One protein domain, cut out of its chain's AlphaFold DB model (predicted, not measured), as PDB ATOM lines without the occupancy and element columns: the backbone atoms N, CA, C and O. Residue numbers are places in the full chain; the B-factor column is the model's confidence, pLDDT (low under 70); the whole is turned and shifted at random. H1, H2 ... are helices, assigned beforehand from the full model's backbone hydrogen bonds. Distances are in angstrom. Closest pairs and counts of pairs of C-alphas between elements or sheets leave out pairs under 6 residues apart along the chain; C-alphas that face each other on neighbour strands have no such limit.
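AT A GLANCE: This is residues 45 to 145 of the 145 residues of an uncharacterized protein of Phycisphaerae bacterium SM1_79 (UniProt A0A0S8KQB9). Two layers of nearly aligned helices make a slab: H1, H3 and H5 lie side by side running one way, H2, H4 and H6 side by side running the other, and the chain steps between layers. The layers meet less closely at H5 and H6. The printed part has 101 residues with six named helices, H1 to H6 in chain order, and no named strand: all helix. It is compact, radius of gyration of the C-alphas 12.4 A, spanning 34 by 28 by 18 A.

HOW THE PARTS SIT: Begin at H6, residues 130 to 144: it touches H4, residues 96 to 107, at Ile 136 and Leu 104, C-alphas 6.3 A apart, at a shallow tilt of 2 degrees, the same way. H4 touches H2, residues 61 to 72, where the closest C-alphas, Leu 106 and Ala 72, are 4.7 A apart. The hub is H3, residues 79 to 92, touching H2, H4, H1, residues 45 to 56, and H5, residues 114 to 121; Val 83 and Ala 116 of H5 have the closest C-alphas there, 4.7 A. H1 to H4 form an up and down bundle, each running against the one before. H5 and H6 are close but not clearly touching; H1 and H6 are apart. Each O i to N i+4 pair is within hydrogen-bond range in H1 to H5, and 10 of 11 in H6.

IN THESE COORDINATES: Find C-alpha 45 at (112.371, 108.030, 123.693), where H1 begins its 16.6 A. H2 covers 16.0 A, H3 19.7 A, H4 16.2 A and H5 10.4 A. H6 runs 21.5 A to C-alpha 144 at (132.410, 103.903, 108.195).

THE WHOLE: The farthest C-alphas, Ala 59 and Ala 145, are 39.3 A apart. The printed part has no cut, no link is long, and no printed residue is under pLDDT 70.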
ATOM      1  N   THR A  45     111.671 109.293 123.417       86.38
ATOM      2  CA  THR A  45     112.371 108.030 123.693       86.38
ATOM      3  C   THR A  45     111.471 107.013 124.388       86.38
ATOM      4  O   THR A  45     111.345 105.887 123.906       86.38
ATOM      5  N   GLU A  46     110.777 107.412 125.455       89.50
ATOM      6  CA  GLU A  46     109.854 106.543 126.197       89.50
ATOM      7  C   GLU A  46     108.727 106.032 125.299       89.50
ATOM      8  O   GLU A  46     108.385 104.851 125.331       89.50
ATOM      9  N   ARG A  47     108.203 106.898 124.422       93.69
ATOM     10  CA  ARG A  47     107.187 106.506 123.441       93.69
ATOM     11  C   ARG A  47     107.697 105.429 122.485       93.69
ATOM     12  O   ARG A  47     106.954 104.506 122.159       93.69
ATOM     13  N   THR A  48     108.945 105.538 122.027       96.81
ATOM     14  CA  THR A  48     109.539 104.530 121.135       96.81
ATOM     15  C   THR A  48     109.753 103.206 121.859       96.81
ATOM     16  O   THR A  48     109.431 102.158 121.309       96.81
ATOM     17  N   ILE A  49     110.246 103.240 123.097       97.44
ATOM     18  CA  ILE A  49     110.436 102.037 123.919       97.44
ATOM     19  C   ILE A  49     109.093 101.340 124.167       97.44
ATOM     20  O   ILE A  49     108.978 100.140 123.933       97.44
ATOM     21  N   ALA A  50     108.047 102.093 124.520       97.12
ATOM     22  CA  ALA A  50     106.701 101.548 124.686       97.12
ATOM     23  C   ALA A  50     106.149 100.923 123.389       97.12
ATOM     24  O   ALA A  50     105.447  99.912 123.435       97.12
ATOM     25  N   GLU A  51     106.476 101.491 122.222       98.12
ATOM     26  CA  GLU A  51     106.126 100.903 120.923       98.12
ATOM     27  C   GLU A  51     106.860  99.574 120.687       98.12
ATOM     28  O   GLU A  51     106.231  98.600 120.272       98.12
ATOM     29  N   ILE A  52     108.159  99.505 120.995       98.56
ATOM     30  CA  ILE A  52     108.953  98.267 120.915       98.56
ATOM     31  C   ILE A  52     108.347  97.197 121.832       98.56
ATOM     32  O   ILE A  52     108.148  96.060 121.400       98.56
ATOM     33  N   ASP A  53     107.967  97.561 123.057       98.62
ATOM     34  CA  ASP A  53     107.313  96.653 124.000       98.62
ATOM     35  C   ASP A  53     105.962  96.157 123.489       98.62
ATOM     36  O   ASP A  53     105.646  94.972 123.625       98.62
ATOM     37  N   ALA A  54     105.164  97.035 122.880       98.56
ATOM     38  CA  ALA A  54     103.891  96.654 122.280       98.56
ATOM     39  C   ALA A  54     104.093  95.660 121.126       98.56
ATOM     40  O   ALA A  54     103.418  94.632 121.087       98.56
ATOM     41  N   VAL A  55     105.065  95.913 120.240       98.69
ATOM     42  CA  VAL A  55     105.432  94.981 119.162       98.69
ATOM     43  C   VAL A  55     105.912  93.646 119.736       98.69
ATOM     44  O   VAL A  55     105.525  92.597 119.234       98.69
ATOM     45  N   SER A  56     106.672  93.651 120.832       98.38
ATOM     46  CA  SER A  56     107.197  92.426 121.457       98.38
ATOM     47  C   SER A  56     106.127  91.458 121.967       98.38
ATOM     48  O   SER A  56     106.411  90.271 122.141       98.38
ATOM     49  N   LYS A  57     104.906  91.956 122.190       98.44
ATOM     50  CA  LYS A  57     103.751  91.184 122.664       98.44
ATOM     51  C   LYS A  57     102.932  90.561 121.532       98.44
ATOM     52  O   LYS A  57     101.994  89.822 121.818       98.44
ATOM     53  N   LEU A  58     103.252  90.845 120.268       98.12
ATOM     54  CA  LEU A  58     102.574  90.221 119.132       98.12
ATOM     55  C   LEU A  58     102.835  88.712 119.122       98.12
ATOM     56  O   LEU A  58     103.944  88.267 119.422       98.12
ATOM     57  N   ALA A  59     101.811  87.930 118.772       97.31
ATOM     58  CA  ALA A  59     101.858  86.469 118.848       97.31
ATOM     59  C   ALA A  59     102.854  85.861 117.846       97.31
ATOM     60  O   ALA A  59     103.642  84.982 118.203       97.31
ATOM     61  N   PHE A  60     102.867  86.363 116.610       97.56
ATOM     62  CA  PHE A  60     103.648  85.790 115.516       97.56
ATOM     63  C   PHE A  60     104.989  86.496 115.318       97.56
ATOM     64  O   PHE A  60     105.089  87.720 115.397       97.56
ATOM     65  N   ASP A  61     106.022  85.708 115.010       97.50
ATOM     66  CA  ASP A  61     107.378  86.218 114.779       97.50
ATOM     67  C   ASP A  61     107.439  87.172 113.583       97.50
ATOM     68  O   ASP A  61     108.039  88.238 113.676       97.50
ATOM     69  N   LEU A  62     106.709  86.851 112.510       98.19
ATOM     70  CA  LEU A  62     106.602  87.689 111.316       98.19
ATOM     71  C   LEU A  62     106.032  89.083 111.628       98.19
ATOM     72  O   LEU A  62     106.494  90.087 111.082       98.19
ATOM     73  N   ASP A  63     105.046  89.171 112.523       98.62
ATOM     74  CA  ASP A  63     104.462  90.455 112.917       98.62
ATOM     75  C   ASP A  63     105.424  91.254 113.803       98.62
ATOM     76  O   ASP A  63     105.553  92.471 113.633       98.62
ATOM     77  N   ARG A  64     106.164  90.573 114.691       98.75
ATOM     78  CA  ARG A  64     107.252  91.189 115.465       98.75
ATOM     79  C   ARG A  64     108.345  91.729 114.547       98.75
ATOM     80  O   ARG A  64     108.718  92.890 114.687       98.75
ATOM     81  N   GLN A  65     108.806  90.937 113.581       98.69
ATOM     82  CA  GLN A  65     109.806  91.341 112.591       98.69
ATOM     83  C   GLN A  65     109.348  92.591 111.836       98.69
ATOM     84  O   GLN A  65     110.066  93.589 111.813       98.69
ATOM     85  N   ARG A  66     108.133  92.582 111.270       98.75
ATOM     86  CA  ARG A  66     107.569  93.742 110.556       98.75
ATOM     87  C   ARG A  66     107.491  94.979 111.448       98.75
ATOM     88  O   ARG A  66     107.858  96.071 111.014       98.75
ATOM     89  N   GLY A  67     107.030  94.815 112.689       98.75
ATOM     90  CA  GLY A  67     106.939  95.902 113.660       98.75
ATOM     91  C   GLY A  67     108.307  96.491 114.000       98.75
ATOM     92  O   GLY A  67     108.494  97.703 113.900       98.75
ATOM     93  N   TYR A  68     109.285  95.648 114.330       98.81
ATOM     94  CA  TYR A  68     110.642  96.088 114.639       98.81
ATOM     95  C   TYR A  68     111.339  96.716 113.438       98.81
ATOM     96  O   TYR A  68     111.977  97.748 113.600       98.81
ATOM     97  N   LYS A  69     111.171  96.160 112.236       98.75
ATOM     98  CA  LYS A  69     111.724  96.722 110.999       98.75
ATOM     99  C   LYS A  69     111.167  98.114 110.713       98.75
ATOM    100  O   LYS A  69     111.926  99.030 110.406       98.75
ATOM    101  N   ARG A  70     109.853  98.305 110.877       98.62
ATOM    102  CA  ARG A  70     109.219  99.628 110.757       98.62
ATOM    103  C   ARG A  70     109.809 100.618 111.759       98.62
ATOM    104  O   ARG A  70     110.079 101.756 111.388       98.62
ATOM    105  N   ILE A  71     109.995 100.196 113.011       98.44
ATOM    106  CA  ILE A  71     110.614 101.042 114.036       98.44
ATOM    107  C   ILE A  71     112.052 101.361 113.630       98.44
ATOM    108  O   ILE A  71     112.382 102.535 113.587       98.44
ATOM    109  N   ALA A  72     112.860 100.365 113.252       98.38
ATOM    110  CA  ALA A  72     114.256 100.510 112.836       98.38
ATOM    111  C   ALA A  72     114.453 101.474 111.658       98.38
ATOM    112  O   ALA A  72     115.461 102.167 111.611       98.38
ATOM    113  N   ALA A  73     113.498 101.545 110.728       98.25
ATOM    114  CA  ALA A  73     113.558 102.433 109.567       98.25
ATOM    115  C   ALA A  73     113.202 103.901 109.881       98.25
ATOM    116  O   ALA A  73     113.367 104.773 109.029       98.25
ATOM    117  N   ARG A  74     112.679 104.205 111.076       97.12
ATOM    118  CA  ARG A  74     112.230 105.560 111.424       97.12
ATOM    119  C   ARG A  74     113.415 106.506 111.624       97.12
ATOM    120  O   ARG A  74     114.357 106.189 112.339       97.12
ATOM    121  N   ALA A  75     113.362 107.707 111.060       93.62
ATOM    122  CA  ALA A  75     114.376 108.726 111.332       93.62
ATOM    123  C   ALA A  75     114.302 109.229 112.788       93.62
ATOM    124  O   ALA A  75     113.218 109.326 113.366       93.62
ATOM    125  N   GLY A  76     115.450 109.590 113.368       91.94
ATOM    126  CA  GLY A  76     115.510 110.271 114.667       91.94
ATOM    127  C   GLY A  76     115.163 109.387 115.867       91.94
ATOM    128  O   GLY A  76     114.702 109.892 116.890       91.94
ATOM    129  N   ILE A  77     115.359 108.071 115.764       95.69
ATOM    130  CA  ILE A  77     115.249 107.182 116.926       95.69
ATOM    131  C   ILE A  77     116.421 107.494 117.853       95.69
ATOM    132  O   ILE A  77     117.574 107.437 117.429       95.69
ATOM    133  N   SER A  78     116.144 107.791 119.121       97.00
ATOM    134  CA  SER A  78     117.201 108.051 120.103       97.00
ATOM    135  C   SER A  78     118.127 106.835 120.274       97.00
ATOM    136  O   SER A  78     117.610 105.713 120.258       97.00
ATOM    137  N   PRO A  79     119.432 107.027 120.544       97.81
ATOM    138  CA  PRO A  79     120.384 105.932 120.758       97.81
ATOM    139  C   PRO A  79     119.900 104.862 121.749       97.81
ATOM    140  O   PRO A  79     119.929 103.675 121.433       97.81
ATOM    141  N   ASP A  80     119.326 105.265 122.887       97.88
ATOM    142  CA  ASP A  80     118.804 104.331 123.898       97.88
ATOM    143  C   ASP A  80     117.704 103.413 123.354       97.88
ATOM    144  O   ASP A  80     117.672 102.214 123.632       97.88
ATOM    145  N   ALA A  81     116.814 103.963 122.527       98.12
ATOM    146  CA  ALA A  81     115.749 103.199 121.892       98.12
ATOM    147  C   ALA A  81     116.291 102.249 120.811       98.12
ATOM    148  O   ALA A  81     115.759 101.152 120.654       98.12
ATOM    149  N   GLN A  82     117.366 102.621 120.106       98.56
ATOM    150  CA  GLN A  82     118.046 101.721 119.167       98.56
ATOM    151  C   GLN A  82     118.703 100.550 119.907       98.56
ATOM    152  O   GLN A  82     118.503  99.396 119.534       98.56
ATOM    153  N   VAL A  83     119.418 100.819 121.005       98.69
ATOM    154  CA  VAL A  83     120.007  99.778 121.866       98.69
ATOM    155  C   VAL A  83     118.920  98.858 122.425       98.69
ATOM    156  O   VAL A  83     119.074  97.633 122.431       98.69
ATOM    157  N   TYR A  84     117.802  99.432 122.878       98.56
ATOM    158  CA  TYR A  84     116.658  98.666 123.362       98.56
ATOM    159  C   TYR A  84     116.062  97.776 122.266       98.56
ATOM    160  O   TYR A  84     115.786  96.598 122.511       98.56
ATOM    161  N   LEU A  85     115.936  98.296 121.041       98.69
ATOM    162  CA  LEU A  85     115.480  97.533 119.884       98.69
ATOM    163  C   LEU A  85     116.402  96.345 119.600       98.69
ATOM    164  O   LEU A  85     115.911  95.224 119.508       98.69
ATOM    165  N   VAL A  86     117.723  96.553 119.543       98.75
ATOM    166  CA  VAL A  86     118.710  95.478 119.323       98.75
ATOM    167  C   VAL A  86     118.564  94.383 120.380       98.75
ATOM    168  O   VAL A  86     118.409  93.205 120.052       98.75
ATOM    169  N   LYS A  87     118.545  94.757 121.667       98.56
ATOM    170  CA  LYS A  87     118.369  93.800 122.773       98.56
ATOM    171  C   LYS A  87     117.076  92.999 122.623       98.56
ATOM    172  O   LYS A  87     117.088  91.782 122.816       98.56
ATOM    173  N   THR A  88     115.991  93.672 122.255       98.69
ATOM    174  CA  THR A  88     114.669  93.062 122.111       98.69
ATOM    175  C   THR A  88     114.605  92.129 120.902       98.69
ATOM    176  O   THR A  88     114.089  91.021 121.030       98.69
ATOM    177  N   VAL A  89     115.191  92.503 119.762       98.62
ATOM    178  CA  VAL A  89     115.284  91.667 118.552       98.62
ATOM    179  C   VAL A  89     115.935  90.322 118.869       98.62
ATOM    180  O   VAL A  89     115.336  89.276 118.625       98.62
ATOM    181  N   PHE A  90     117.100  90.329 119.522       98.44
ATOM    182  CA  PHE A  90     117.786  89.095 119.916       98.44
ATOM    183  C   PHE A  90     117.044  88.271 120.980       98.44
ATOM    184  O   PHE A  90     117.334  87.086 121.146       98.44
ATOM    185  N   ALA A  91     116.150  88.887 121.754       98.19
ATOM    186  CA  ALA A  91     115.396  88.214 122.809       98.19
ATOM    187  C   ALA A  91     114.035  87.680 122.341       98.19
ATOM    188  O   ALA A  91     113.513  86.747 122.948       98.19
ATOM    189  N   LYS A  92     113.429  88.301 121.322       98.31
ATOM    190  CA  LYS A  92     112.019  88.097 120.960       98.31
ATOM    191  C   LYS A  92     111.800  87.569 119.553       98.31
ATOM    192  O   LYS A  92     110.716  87.044 119.306       98.31
ATOM    193  N   LEU A  93     112.764  87.719 118.646       98.25
ATOM    194  CA  LEU A  93     112.694  87.041 117.356       98.25
ATOM    195  C   LEU A  93     113.285  85.641 117.484       98.25
ATOM    196  O   LEU A  93     114.376  85.461 118.032       98.25
ATOM    197  N   ALA A  94     112.547  84.648 117.005       97.25
ATOM    198  CA  ALA A  94     113.007  83.267 117.001       97.25
ATOM    199  C   ALA A  94     114.003  83.049 115.858       97.25
ATOM    200  O   ALA A  94     115.114  82.562 116.090       97.25
ATOM    201  N   PHE A  95     113.631  83.481 114.652       96.62
ATOM    202  CA  PHE A  95     114.388  83.196 113.442       96.62
ATOM    203  C   PHE A  95     115.515  84.198 113.203       96.62
ATOM    204  O   PHE A  95     115.468  85.356 113.623       96.62
ATOM    205  N   GLU A  96     116.588  83.708 112.597       96.31
ATOM    206  CA  GLU A  96     117.813  84.474 112.403       96.31
ATOM    207  C   GLU A  96     117.741  85.428 111.217       96.31
ATOM    208  O   GLU A  96     118.155  86.576 111.343       96.31
ATOM    209  N   ASP A  97     117.133  84.991 110.119       97.31
ATOM    210  CA  ASP A  97     116.797  85.832 108.971       97.31
ATOM    211  C   ASP A  97     115.964  87.052 109.400       97.31
ATOM    212  O   ASP A  97     116.231  88.176 108.980       97.31
ATOM    213  N   ALA A  98     115.015  86.855 110.321       98.25
ATOM    214  CA  ALA A  98     114.211  87.930 110.884       98.25
ATOM    215  C   ALA A  98     115.041  88.907 111.735       98.25
ATOM    216  O   ALA A  98     114.821  90.120 111.669       98.25
ATOM    217  N   LYS A  99     116.006  88.411 112.525       98.62
ATOM    218  CA  LYS A  99     116.945  89.267 113.275       98.62
ATOM    219  C   LYS A  99     117.816  90.062 112.317       98.62
ATOM    220  O   LYS A  99     117.899  91.278 112.450       98.62
ATOM    221  N   GLU A 100     118.429  89.383 111.354       98.50
ATOM    222  CA  GLU A 100     119.303  89.986 110.357       98.50
ATOM    223  C   GLU A 100     118.589  91.107 109.596       98.50
ATOM    224  O   GLU A 100     119.095  92.225 109.549       98.50
ATOM    225  N   ASP A 101     117.382  90.854 109.085       98.62
ATOM    226  CA  ASP A 101     116.606  91.833 108.319       98.62
ATOM    227  C   ASP A 101     116.325  93.117 109.122       98.62
ATOM    228  O   ASP A 101     116.463  94.237 108.619       98.62
ATOM    229  N   VAL A 102     115.984  92.981 110.408       98.75
ATOM    230  CA  VAL A 102     115.781  94.136 111.295       98.75
ATOM    231  C   VAL A 102     117.098  94.862 111.584       98.75
ATOM    232  O   VAL A 102     117.125  96.093 111.562       98.75
ATOM    233  N   LEU A 103     118.184  94.131 111.847       98.69
ATOM    234  CA  LEU A 103     119.489  94.717 112.164       98.69
ATOM    235  C   LEU A 103     120.083  95.466 110.967       98.69
ATOM    236  O   LEU A 103     120.523  96.600 111.133       98.69
ATOM    237  N   LEU A 104     120.025  94.892 109.764       98.75
ATOM    238  CA  LEU A 104     120.456  95.562 108.533       98.75
ATOM    239  C   LEU A 104     119.639  96.832 108.275       98.75
ATOM    240  O   LEU A 104     120.200  97.867 107.920       98.75
ATOM    241  N   THR A 105     118.327  96.788 108.530       98.75
ATOM    242  CA  THR A 105     117.469  97.979 108.438       98.75
ATOM    243  C   THR A 105     117.902  99.062 109.432       98.75
ATOM    244  O   THR A 105     117.956 100.238 109.077       98.75
ATOM    245  N   LEU A 106     118.227  98.680 110.672       98.56
ATOM    246  CA  LEU A 106     118.676  99.615 111.702       98.56
ATOM    247  C   LEU A 106     120.042 100.233 111.364       98.56
ATOM    248  O   LEU A 106     120.204 101.437 111.521       98.56
ATOM    249  N   ILE A 107     120.996  99.441 110.866       98.31
ATOM    250  CA  ILE A 107     122.335  99.908 110.459       98.31
ATOM    251  C   ILE A 107     122.245 100.890 109.282       98.31
ATOM    252  O   ILE A 107     122.936 101.913 109.256       98.31
ATOM    253  N   GLY A 108     121.350 100.614 108.329       97.88
ATOM    254  CA  GLY A 108     121.072 101.499 107.197       97.88
ATOM    255  C   GLY A 108     120.374 102.810 107.578       97.88
ATOM    256  O   GLY A 108     120.266 103.714 106.750       97.88
ATOM    257  N   ASN A 109     119.905 102.957 108.819       97.38
ATOM    258  CA  ASN A 109     119.253 104.178 109.271       97.38
ATOM    259  C   ASN A 109     120.268 105.338 109.378       97.38
ATOM    260  O   ASN A 109     121.309 105.178 110.019       97.38
ATOM    261  N   PRO A 110     119.988 106.544 108.845       95.50
ATOM    262  CA  PRO A 110     120.894 107.689 108.973       95.50
ATOM    263  C   PRO A 110     121.235 108.048 110.424       95.50
ATOM    264  O   PRO A 110     122.350 108.472 110.700       95.50
ATOM    265  N   SER A 111     120.307 107.816 111.355       95.50
ATOM    266  CA  SER A 111     120.488 108.065 112.789       95.50
ATOM    267  C   SER A 111     121.132 106.911 113.563       95.50
ATOM    268  O   SER A 111     121.190 106.990 114.788       95.50
ATOM    269  N   PHE A 112     121.604 105.849 112.896       97.88
ATOM    270  CA  PHE A 112     122.269 104.725 113.560       97.88
ATOM    271  C   PHE A 112     123.451 105.204 114.410       97.88
ATOM    272  O   PHE A 112     124.324 105.924 113.923       97.88
ATOM    273  N   SER A 113     123.419 104.833 115.688       97.94
ATOM    274  CA  SER A 113     124.315 105.340 116.727       97.94
ATOM    275  C   SER A 113     125.412 104.344 117.095       97.94
ATOM    276  O   SER A 113     125.178 103.136 117.083       97.94
ATOM    277  N   ASP A 114     126.566 104.847 117.534       98.19
ATOM    278  CA  ASP A 114     127.695 104.017 117.986       98.19
ATOM    279  C   ASP A 114     127.306 103.083 119.145       98.19
ATOM    280  O   ASP A 114     127.749 101.940 119.221       98.19
ATOM    281  N   ALA A 115     126.410 103.536 120.031       98.25
ATOM    282  CA  ALA A 115     125.881 102.709 121.114       98.25
ATOM    283  C   ALA A 115     125.069 101.512 120.585       98.25
ATOM    284  O   ALA A 115     125.151 100.409 121.130       98.25
ATOM    285  N   ALA A 116     124.287 101.717 119.521       98.31
ATOM    286  CA  ALA A 116     123.557 100.641 118.865       98.31
ATOM    287  C   ALA A 116     124.505  99.704 118.108       98.31
ATOM    288  O   ALA A 116     124.323  98.492 118.189       98.31
ATOM    289  N   GLU A 117     125.528 100.240 117.437       98.50
ATOM    290  CA  GLU A 117     126.586  99.450 116.800       98.50
ATOM    291  C   GLU A 117     127.257  98.511 117.802       98.50
ATOM    292  O   GLU A 117     127.264  97.296 117.600       98.50
ATOM    293  N   GLN A 118     127.723  99.055 118.923       98.44
ATOM    294  CA  GLN A 118     128.334  98.280 119.994       98.44
ATOM    295  C   GLN A 118     127.389  97.178 120.498       98.44
ATOM    296  O   GLN A 118     127.790  96.023 120.631       98.44
ATOM    297  N   ALA A 119     126.107  97.497 120.704       98.44
ATOM    298  CA  ALA A 119     125.113  96.517 121.140       98.44
ATOM    299  C   ALA A 119     124.866  95.393 120.113       98.44
ATOM    300  O   ALA A 119     124.517  94.277 120.511       98.44
ATOM    301  N   VAL A 120     125.011  95.674 118.811       98.31
ATOM    302  CA  VAL A 120     124.954  94.657 117.748       98.31
ATOM    303  C   VAL A 120     126.196  93.774 117.803       98.31
ATOM    304  O   VAL A 120     126.052  92.553 117.851       98.31
ATOM    305  N   LEU A 121     127.389  94.373 117.855       98.25
ATOM    306  CA  LEU A 121     128.664  93.650 117.890       98.25
ATOM    307  C   LEU A 121     128.761  92.716 119.104       98.25
ATOM    308  O   LEU A 121     129.085  91.544 118.949       98.25
ATOM    309  N   GLU A 122     128.363  93.178 120.293       98.06
ATOM    310  CA  GLU A 122     128.336  92.373 121.528       98.06
ATOM    311  C   GLU A 122     127.422  91.144 121.461       98.06
ATOM    312  O   GLU A 122     127.536  90.221 122.269       98.06
ATOM    313  N   LYS A 123     126.442  91.148 120.555       97.31
ATOM    314  CA  LYS A 123     125.455  90.071 120.420       97.31
ATOM    315  C   LYS A 123     125.628  89.271 119.144       97.31
ATOM    316  O   LYS A 123     124.872  88.321 118.950       97.31
ATOM    317  N   LEU A 124     126.602  89.616 118.312       94.81
ATOM    318  CA  LEU A 124     126.802  89.000 117.011       94.81
ATOM    319  C   LEU A 124     127.067  87.491 117.125       94.81
ATOM    320  O   LEU A 124     126.520  86.713 116.351       94.81
ATOM    321  N   ASP A 125     127.779  87.064 118.169       95.00
ATOM    322  CA  ASP A 125     128.038  85.647 118.465       95.00
ATOM    323  C   ASP A 125     126.781  84.841 118.829       95.00
ATOM    324  O   ASP A 125     126.815  83.613 118.871       95.00
ATOM    325  N   ARG A 126     125.648  85.508 119.086       94.75
ATOM    326  CA  ARG A 126     124.356  84.843 119.319       94.75
ATOM    327  C   ARG A 126     123.647  84.441 118.027       94.75
ATOM    328  O   ARG A 126     122.594  83.808 118.104       94.75
ATOM    329  N   LEU A 127     124.168  84.860 116.877       95.06
ATOM    330  CA  LEU A 127     123.745  84.382 115.568       95.06
ATOM    331  C   LEU A 127     124.436  83.045 115.285       95.06
ATOM    332  O   LEU A 127     125.637  82.894 115.517       95.06
ATOM    333  N   ALA A 128     123.671  82.066 114.826       94.94
ATOM    334  CA  ALA A 128     124.154  80.732 114.512       94.94
ATOM    335  C   ALA A 128     124.797  80.668 113.119       94.94
ATOM    336  O   ALA A 128     125.727  79.886 112.924       94.94
ATOM    337  N   PHE A 129     124.328  81.471 112.159       95.31
ATOM    338  CA  PHE A 129     124.813  81.453 110.784       95.31
ATOM    339  C   PHE A 129     125.913  82.490 110.573       95.31
ATOM    340  O   PHE A 129     125.726  83.697 110.735       95.31
ATOM    341  N   GLU A 130     127.079  82.011 110.149       96.88
ATOM    342  CA  GLU A 130     128.236  82.868 109.891       96.88
ATOM    343  C   GLU A 130     127.971  83.863 108.750       96.88
ATOM    344  O   GLU A 130     128.357  85.027 108.841       96.88
ATOM    345  N   ASP A 131     127.209  83.454 107.732       96.94
ATOM    346  CA  ASP A 131     126.802  84.326 106.625       96.94
ATOM    347  C   ASP A 131     126.033  85.564 107.115       96.94
ATOM    348  O   ASP A 131     126.278  86.679 106.650       96.94
ATOM    349  N   SER A 132     125.124  85.390 108.080       96.81
ATOM    350  CA  SER A 132     124.361  86.493 108.674       96.81
ATOM    351  C   SER A 132     125.274  87.450 109.440       96.81
ATOM    352  O   SER A 132     125.149  88.670 109.296       96.81
ATOM    353  N   LYS A 133     126.252  86.923 110.190       98.12
ATOM    354  CA  LYS A 133     127.260  87.748 110.876       98.12
ATOM    355  C   LYS A 133     128.094  88.554 109.888       98.12
ATOM    356  O   LYS A 133     128.262  89.757 110.077       98.12
ATOM    357  N   GLN A 134     128.576  87.919 108.819       98.00
ATOM    358  CA  GLN A 134     129.380  88.580 107.794       98.00
ATOM    359  C   GLN A 134     128.607  89.699 107.096       98.00
ATOM    360  O   GLN A 134     129.153  90.785 106.905       98.00
ATOM    361  N   ARG A 135     127.327  89.480 106.759       98.38
ATOM    362  CA  ARG A 135     126.483  90.525 106.157       98.38
ATOM    363  C   ARG A 135     126.297  91.722 107.090       98.38
ATOM    364  O   ARG A 135     126.421  92.859 106.640       98.38
ATOM    365  N   ILE A 136     126.082  91.483 108.384       98.25
ATOM    366  CA  ILE A 136     125.968  92.548 109.393       98.25
ATOM    367  C   ILE A 136     127.294  93.305 109.565       98.25
ATOM    368  O   ILE A 136     127.301  94.535 109.533       98.25
ATOM    369  N   LEU A 137     128.423  92.600 109.699       98.19
ATOM    370  CA  LEU A 137     129.748  93.222 109.830       98.19
ATOM    371  C   LEU A 137     130.121  94.050 108.601       98.19
ATOM    372  O   LEU A 137     130.660  95.150 108.735       98.19
ATOM    373  N   LYS A 138     129.800  93.542 107.408       98.31
ATOM    374  CA  LYS A 138     129.989  94.259 106.148       98.31
ATOM    375  C   LYS A 138     129.176  95.549 106.136       98.31
ATOM    376  O   LYS A 138     129.750  96.597 105.873       98.31
ATOM    377  N   ALA A 139     127.898  95.498 106.516       98.25
ATOM    378  CA  ALA A 139     127.043  96.685 106.578       98.25
ATOM    379  C   ALA A 139     127.556  97.743 107.577       98.25
ATOM    380  O   ALA A 139     127.528  98.935 107.279       98.25
ATOM    381  N   ILE A 140     128.064  97.324 108.743       97.69
ATOM    382  CA  ILE A 140     128.696  98.238 109.714       97.69
ATOM    383  C   ILE A 140     129.971  98.862 109.127       97.69
ATOM    384  O   ILE A 140     130.183 100.066 109.252       97.69
ATOM    385  N   SER A 141     130.811  98.059 108.473       97.12
ATOM    386  CA  SER A 141     132.076  98.529 107.895       97.12
ATOM    387  C   SER A 141     131.850  99.511 106.745       97.12
ATOM    388  O   SER A 141     132.491 100.556 106.699       97.12
ATOM    389  N   GLU A 142     130.898  99.218 105.856       97.06
ATOM    390  CA  GLU A 142     130.533 100.078 104.722       97.06
ATOM    391  C   GLU A 142     130.003 101.443 105.162       97.06
ATOM    392  O   GLU A 142     130.163 102.420 104.442       97.06
ATOM    393  N   ARG A 143     129.408 101.539 106.354       93.19
ATOM    394  CA  ARG A 143     128.939 102.814 106.905       93.19
ATOM    395  C   ARG A 143     130.082 103.735 107.351       93.19
ATOM    396  O   ARG A 143     129.885 104.944 107.437       93.19
ATOM    397  N   LYS A 144     131.237 103.165 107.698       89.50
ATOM    398  CA  LYS A 144     132.410 103.903 108.195       89.50
ATOM    399  C   LYS A 144     133.400 104.283 107.094       89.50
ATOM    400  O   LYS A 144     134.315 105.055 107.375       89.50
ATOM    401  N   ALA A 145     133.253 103.689 105.912       82.94
ATOM    402  CA  ALA A 145     134.070 103.963 104.736       82.94
ATOM    403  C   ALA A 145     133.653 105.285 104.077       82.94
ATOM    404  O   ALA A 145     134.569 106.018 103.644       82.94
TER     405      ALA A 145